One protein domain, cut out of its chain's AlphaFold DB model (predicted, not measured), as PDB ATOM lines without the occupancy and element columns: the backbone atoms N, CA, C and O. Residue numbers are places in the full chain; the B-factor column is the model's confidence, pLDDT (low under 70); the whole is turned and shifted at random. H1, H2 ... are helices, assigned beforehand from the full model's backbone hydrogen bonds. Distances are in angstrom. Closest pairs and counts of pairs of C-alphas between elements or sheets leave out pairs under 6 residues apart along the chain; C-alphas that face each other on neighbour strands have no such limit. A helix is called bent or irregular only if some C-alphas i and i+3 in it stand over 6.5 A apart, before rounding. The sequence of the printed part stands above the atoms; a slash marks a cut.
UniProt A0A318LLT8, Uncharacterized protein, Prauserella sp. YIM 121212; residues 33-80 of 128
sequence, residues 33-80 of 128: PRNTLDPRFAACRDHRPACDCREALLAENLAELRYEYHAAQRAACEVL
ATOM      1  N   PRO A  33     115.131 176.955 186.820       92.69
ATOM      2  CA  PRO A  33     114.721 176.530 188.152       92.69
ATOM      3  C   PRO A  33     113.556 177.389 188.645       92.69
ATOM      4  O   PRO A  33     113.459 178.574 188.335       92.69
ATOM      5  N   ARG A  34     112.636 176.765 189.382       91.81
ATOM      6  CA  ARG A  34     111.390 177.415 189.826       91.81
ATOM      7  C   ARG A  34     111.436 177.915 191.265       91.81
ATOM      8  O   ARG A  34     110.554 178.672 191.647       91.81
ATOM      9  N   ASN A  35     112.394 177.432 192.050       95.25
ATOM     10  CA  ASN A  35     112.599 177.787 193.447       95.25
ATOM     11  C   ASN A  35     113.999 177.343 193.907       95.25
ATOM     12  O   ASN A  35     114.722 176.672 193.163       95.25
ATOM     13  N   THR A  36     114.375 177.700 195.129       95.25
ATOM     14  CA  THR A  36     115.676 177.391 195.742       95.25
ATOM     15  C   THR A  36     115.808 175.938 196.203       95.25
ATOM     16  O   THR A  36     116.912 175.500 196.524       95.25
ATOM     17  N   LEU A  37     114.723 175.153 196.162       95.56
ATOM     18  CA  LEU A  37     114.759 173.700 196.377       95.56
ATOM     19  C   LEU A  37     115.272 172.935 195.143       95.56
ATOM     20  O   LEU A  37     115.479 171.723 195.215       95.56
ATOM     21  N   ASP A  38     115.477 173.610 194.006       94.56
ATOM     22  CA  ASP A  38     116.069 173.003 192.816       94.56
ATOM     23  C   ASP A  38     117.532 172.586 193.087       94.56
ATOM     24  O   ASP A  38     118.329 173.412 193.540       94.56
ATOM     25  N   PRO A  39     117.950 171.343 192.770       93.38
ATOM     26  CA  PRO A  39     119.323 170.887 193.006       93.38
ATOM     27  C   PRO A  39     120.406 171.780 192.381       93.38
ATOM     28  O   PRO A  39     121.519 171.859 192.904       93.38
ATOM     29  N   ARG A  40     120.093 172.484 191.281       91.06
ATOM     30  CA  ARG A  40     121.010 173.428 190.619       91.06
ATOM     31  C   ARG A  40     121.324 174.646 191.483       91.06
ATOM     32  O   ARG A  40     122.410 175.208 191.353       91.06
ATOM     33  N   PHE A  41     120.411 175.029 192.376       91.56
ATOM     34  CA  PHE A  41     120.630 176.108 193.335       91.56
ATOM     35  C   PHE A  41     121.764 175.743 194.302       91.56
ATOM     36  O   PHE A  41     122.765 176.455 194.372       91.56
ATOM     37  N   ALA A  42     121.660 174.585 194.964       91.38
ATOM     38  CA  ALA A  42     122.662 174.099 195.917       91.38
ATOM     39  C   ALA A  42     124.007 173.729 195.260       91.38
ATOM     40  O   ALA A  42     125.056 173.792 195.900       91.38
ATOM     41  N   ALA A  43     123.992 173.344 193.980       91.62
ATOM     42  CA  ALA A  43     125.197 172.993 193.232       91.62
ATOM     43  C   ALA A  43     126.009 174.211 192.749       91.62
ATOM     44  O   ALA A  43     127.166 174.052 192.348       91.62
ATOM     45  N   CYS A  44     125.433 175.419 192.759       91.94
ATOM     46  CA  CYS A  44     126.106 176.608 192.253       91.94
ATOM     47  C   CYS A  44     127.251 177.049 193.178       91.94
ATOM     48  O   CYS A  44     127.057 177.244 194.375       91.94
ATOM     49  N   ARG A  45     128.451 177.237 192.611       91.38
ATOM     50  CA  ARG A  45     129.656 177.674 193.346       91.38
ATOM     51  C   ARG A  45     130.226 179.021 192.888       91.38
ATOM     52  O   ARG A  45     131.114 179.546 193.545       91.38
ATOM     53  N   ASP A  46     129.743 179.558 191.770       87.00
ATOM     54  CA  ASP A  46     130.200 180.824 191.183       87.00
ATOM     55  C   ASP A  46     128.985 181.627 190.682       87.00
ATOM     56  O   ASP A  46     128.366 181.297 189.666       87.00
ATOM     57  N   HIS A  47     128.596 182.654 191.441       88.06
ATOM     58  CA  HIS A  47     127.358 183.411 191.239       88.06
ATOM     59  C   HIS A  47     127.520 184.509 190.179       88.06
ATOM     60  O   HIS A  47     127.834 185.661 190.488       88.06
ATOM     61  N   ARG A  48     127.233 184.174 188.920       87.06
ATOM     62  CA  ARG A  48     127.257 185.117 187.788       87.06
ATOM     63  C   ARG A  48     125.863 185.663 187.442       87.06
ATOM     64  O   ARG A  48     124.856 185.061 187.826       87.06
ATOM     65  N   PRO A  49     125.768 186.790 186.708       85.12
ATOM     66  CA  PRO A  49     124.521 187.188 186.059       85.12
ATOM     67  C   PRO A  49     123.963 186.031 185.215       85.12
ATOM     68  O   PRO A  49     124.733 185.358 184.532       85.12
ATOM     69  N   ALA A  50     122.652 185.796 185.295       83.44
ATOM     70  CA  ALA A  50     121.959 184.670 184.658       83.44
ATOM     71  C   ALA A  50     122.401 183.254 185.111       83.44
ATOM     72  O   ALA A  50     122.222 182.293 184.366       83.44
ATOM     73  N   CYS A  51     122.965 183.080 186.320       91.38
ATOM     74  CA  CYS A  51     123.084 181.737 186.909       91.38
ATOM     75  C   CYS A  51     121.705 181.187 187.299       91.38
ATOM     76  O   CYS A  51     120.860 181.918 187.818       91.38
ATOM     77  N   ASP A  52     121.548 179.867 187.222       92.50
ATOM     78  CA  ASP A  52     120.380 179.148 187.752       92.50
ATOM     79  C   ASP A  52     120.074 179.498 189.207       92.50
ATOM     80  O   ASP A  52     118.921 179.586 189.616       92.50
ATOM     81  N   CYS A  53     121.115 179.767 189.989       92.56
ATOM     82  CA  CYS A  53     120.976 180.164 191.376       92.56
ATOM     83  C   CYS A  53     120.183 181.467 191.575       92.56
ATOM     84  O   CYS A  53     119.375 181.583 192.494       92.56
ATOM     85  N   ARG A  54     120.390 182.446 190.693       93.00
ATOM     86  CA  ARG A  54     119.696 183.735 190.707       93.00
ATOM     87  C   ARG A  54     118.313 183.612 190.098       93.00
ATOM     88  O   ARG A  54     117.398 184.252 190.597       93.00
ATOM     89  N   GLU A  55     118.159 182.775 189.078       94.12
ATOM     90  CA  GLU A  55     116.854 182.476 188.485       94.12
ATOM     91  C   GLU A  55     115.920 181.806 189.503       94.12
ATOM     92  O   GLU A  55     114.762 182.195 189.623       94.12
ATOM     93  N   ALA A  56     116.441 180.877 190.311       94.94
ATOM     94  CA  ALA A  56     115.705 180.237 191.400       94.94
ATOM     95  C   ALA A  56     115.226 181.248 192.456       94.94
ATOM     96  O   ALA A  56     114.051 181.242 192.815       94.94
ATOM     97  N   LEU A  57     116.114 182.142 192.913       94.69
ATOM     98  CA  LEU A  57     115.764 183.207 193.864       94.69
ATOM     99  C   LEU A  57     114.754 184.189 193.278       94.69
ATOM    100  O   LEU A  57     113.802 184.583 193.943       94.69
ATOM    101  N   LEU A  58     114.943 184.589 192.020       94.25
ATOM    102  CA  LEU A  58     114.012 185.479 191.341       94.25
ATOM    103  C   LEU A  58     112.627 184.836 191.226       94.25
ATOM    104  O   LEU A  58     111.623 185.516 191.429       94.25
ATOM    105  N   ALA A  59     112.564 183.539 190.925       94.88
ATOM    106  CA  ALA A  59     111.310 182.809 190.851       94.88
ATOM    107  C   ALA A  59     110.580 182.767 192.204       94.88
ATOM    108  O   ALA A  59     109.365 182.977 192.223       94.88
ATOM    109  N   GLU A  60     111.294 182.573 193.318       96.19
ATOM    110  CA  GLU A  60     110.705 182.658 194.664       96.19
ATOM    111  C   GLU A  60     110.219 184.065 194.988       96.19
ATOM    112  O   GLU A  60     109.044 184.230 195.305       96.19
ATOM    113  N   ASN A  61     111.058 185.084 194.791       96.75
ATOM    114  CA  ASN A  61     110.678 186.477 195.031       96.75
ATOM    115  C   ASN A  61     109.427 186.865 194.225       96.75
ATOM    116  O   ASN A  61     108.527 187.534 194.724       96.75
ATOM    117  N   LEU A  62     109.333 186.428 192.964       97.12
ATOM    118  CA  LEU A  62     108.146 186.656 192.140       97.12
ATOM    119  C   LEU A  62     106.923 185.899 192.660       97.12
ATOM    120  O   LEU A  62     105.811 186.417 192.564       97.12
ATOM    121  N   ALA A  63     107.095 184.674 193.157       96.62
ATOM    122  CA  ALA A  63     106.004 183.907 193.746       96.62
ATOM    123  C   ALA A  63     105.478 184.578 195.023       96.62
ATOM    124  O   ALA A  63     104.263 184.714 195.166       96.62
ATOM    125  N   GLU A  64     106.370 185.064 195.888       96.94
ATOM    126  CA  GLU A  64     106.033 185.819 197.098       96.94
ATOM    127  C   GLU A  64     105.299 187.119 196.759       96.94
ATOM    128  O   GLU A  64     104.178 187.325 197.218       96.94
ATOM    129  N   LEU A  65     105.845 187.940 195.855       97.31
ATOM    130  CA  LEU A  65     105.207 189.190 195.427       97.31
ATOM    131  C   LEU A  65     103.823 188.959 194.809       97.31
ATOM    132  O   LEU A  65     102.884 189.712 195.064       97.31
ATOM    133  N   ARG A  66     103.666 187.904 193.999       97.00
ATOM    134  CA  ARG A  66     102.355 187.522 193.451       97.00
ATOM    135  C   ARG A  66     101.394 187.112 194.559       97.00
ATOM    136  O   ARG A  66     100.227 187.493 194.512       97.00
ATOM    137  N   TYR A  67     101.864 186.342 195.537       97.50
ATOM    138  CA  TYR A  67     101.045 185.936 196.672       97.50
ATOM    139  C   TYR A  67     100.578 187.144 197.490       97.50
ATOM    140  O   TYR A  67      99.381 187.256 197.753       97.50
ATOM    141  N   GLU A  68     101.481 188.062 197.832       97.19
ATOM    142  CA  GLU A  68     101.165 189.295 198.562       97.19
ATOM    143  C   GLU A  68     100.166 190.165 197.795       97.19
ATOM    144  O   GLU A  68      99.160 190.601 198.359       97.19
ATOM    145  N   TYR A  69     100.384 190.350 196.492       96.50
ATOM    146  CA  TYR A  69      99.466 191.089 195.630       96.50
ATOM    147  C   TYR A  69      98.069 190.455 195.621       96.50
ATOM    148  O   TYR A  69      97.073 191.137 195.859       96.50
ATOM    149  N   HIS A  70      97.975 189.135 195.438       96.56
ATOM    150  CA  HIS A  70      96.693 188.428 195.486       96.56
ATOM    151  C   HIS A  70      96.050 188.446 196.878       96.56
ATOM    152  O   HIS A  70      94.826 188.460 196.981       96.56
ATOM    153  N   ALA A  71      96.837 188.440 197.955       97.56
ATOM    154  CA  ALA A  71      96.321 188.582 199.312       97.56
ATOM    155  C   ALA A  71      95.702 189.969 199.530       97.56
ATOM    156  O   ALA A  71      94.592 190.062 200.054       97.56
ATOM    157  N   ALA A  72      96.362 191.027 199.053       97.12
ATOM    158  CA  ALA A  72      95.825 192.382 199.082       97.12
ATOM    159  C   ALA A  72      94.543 192.515 198.239       97.12
ATOM    160  O   ALA A  72      93.586 193.140 198.690       97.12
ATOM    161  N   GLN A  73      94.490 191.889 197.056       97.31
ATOM    162  CA  GLN A  73      93.277 191.836 196.228       97.31
ATOM    163  C   GLN A  73      92.104 191.188 196.966       97.31
ATOM    164  O   GLN A  73      91.027 191.775 197.023       97.31
ATOM    165  N   ARG A  74      92.319 190.016 197.579       97.19
ATOM    166  CA  ARG A  74      91.275 189.322 198.352       97.19
ATOM    167  C   ARG A  74      90.767 190.172 199.510       97.19
ATOM    168  O   ARG A  74      89.565 190.366 199.622       97.19
ATOM    169  N   ALA A  75      91.672 190.741 200.306       97.75
ATOM    170  CA  ALA A  75      91.297 191.606 201.421       97.75
ATOM    171  C   ALA A  75      90.497 192.836 200.952       97.75
ATOM    172  O   ALA A  75      89.518 193.223 201.585       97.75
ATOM    173  N   ALA A  76      90.882 193.439 199.823       97.12
ATOM    174  CA  ALA A  76      90.151 194.561 199.248       97.12
ATOM    175  C   ALA A  76      88.747 194.157 198.771       97.12
ATOM    176  O   ALA A  76      87.796 194.885 199.052       97.12
ATOM    177  N   CYS A  77      88.605 193.007 198.102       96.62
ATOM    178  CA  CYS A  77      87.299 192.467 197.715       96.62
ATOM    179  C   CYS A  77      86.415 192.191 198.933       96.62
ATOM    180  O   CYS A  77      85.269 192.619 198.952       96.62
ATOM    181  N   GLU A  78      86.950 191.548 199.971       97.25
ATOM    182  CA  GLU A  78      86.203 191.217 201.189       97.25
ATOM    183  C   GLU A  78      85.702 192.469 201.925       97.25
ATOM    184  O   GLU A  78      84.545 192.532 202.333       97.25
ATOM    185  N   VAL A  79      86.555 193.488 202.072       97.56
ATOM    186  CA  VAL A  79      86.216 194.719 202.807       97.56
ATOM    187  C   VAL A  79      85.291 195.639 202.009       97.56
ATOM    188  O   VAL A  79      84.475 196.346 202.596       97.56
ATOM    189  N   LEU A  80      85.430 195.670 200.681       97.31
ATOM    190  CA  LEU A  80      84.695 196.585 199.800       97.31
ATOM    191  C   LEU A  80      83.601 195.882 198.989       97.31
ATOM    192  O   LEU A  80      83.096 196.459 198.025       97.31
TER     193      LEU A  80
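Overview. This is residues 33 to 80 of the 128 residues of an uncharacterized protein of Prauserella sp. YIM 121212 (UniProt A0A318LLT8). One long helix, H2, makes the length of this domain, and a small head sits at the end where H2 begins. In the head the short helix H1 packs on residues 52 to 56 of H2, with the opening stretch and the link between the helices around it, while residues 64 to 80 of H2 stick out as a bare arm. The printed part has 48 residues, with two named helices, H1 then H2, and no named strand; the class is all helix. It is extended, with a radius of gyration of the C-alphas of 15.1 A and spans of 49 by 19 by 10 A.

Arrangement. Look first at H2, residues 52 to 80, and then at H1, residues 39 to 43. The two touch, H2 with its residues 52 to 56 alone, and 6 pairs of C-alphas are within 8 A. The closest C-alphas of the two are those of Phe 41 and Cys 53, 4.5 A apart. Their centres are 23.6 A apart. Farther along H2, residues 64 to 80 stand free. On the backbone, each O i to N i+4 pair inside H1 and H2 is within hydrogen-bond range.

Along the chain. Find C-alpha 52 at (120.380, 179.148, 187.752); from there H2 runs 41.5 A to C-alpha 80 at (84.695, 196.585, 199.800). Go back to C-alpha 39 at (119.323, 170.887, 193.006), where H1 begins; its 5 residues end at Ala 43. Neither helix is bent.

Size, cuts and confidence. The two C-alphas farthest apart are those of Arg 45, in the link, and Leu 80, 49.2 A apart. Without residues 64 to 80, the body of 31 residues spans 24 by 18 by 9 A. The link from H1 to H2, 8 residues, is short. The printed part has no cut. Its mean pLDDT is 94.1, and no printed residue is under 70.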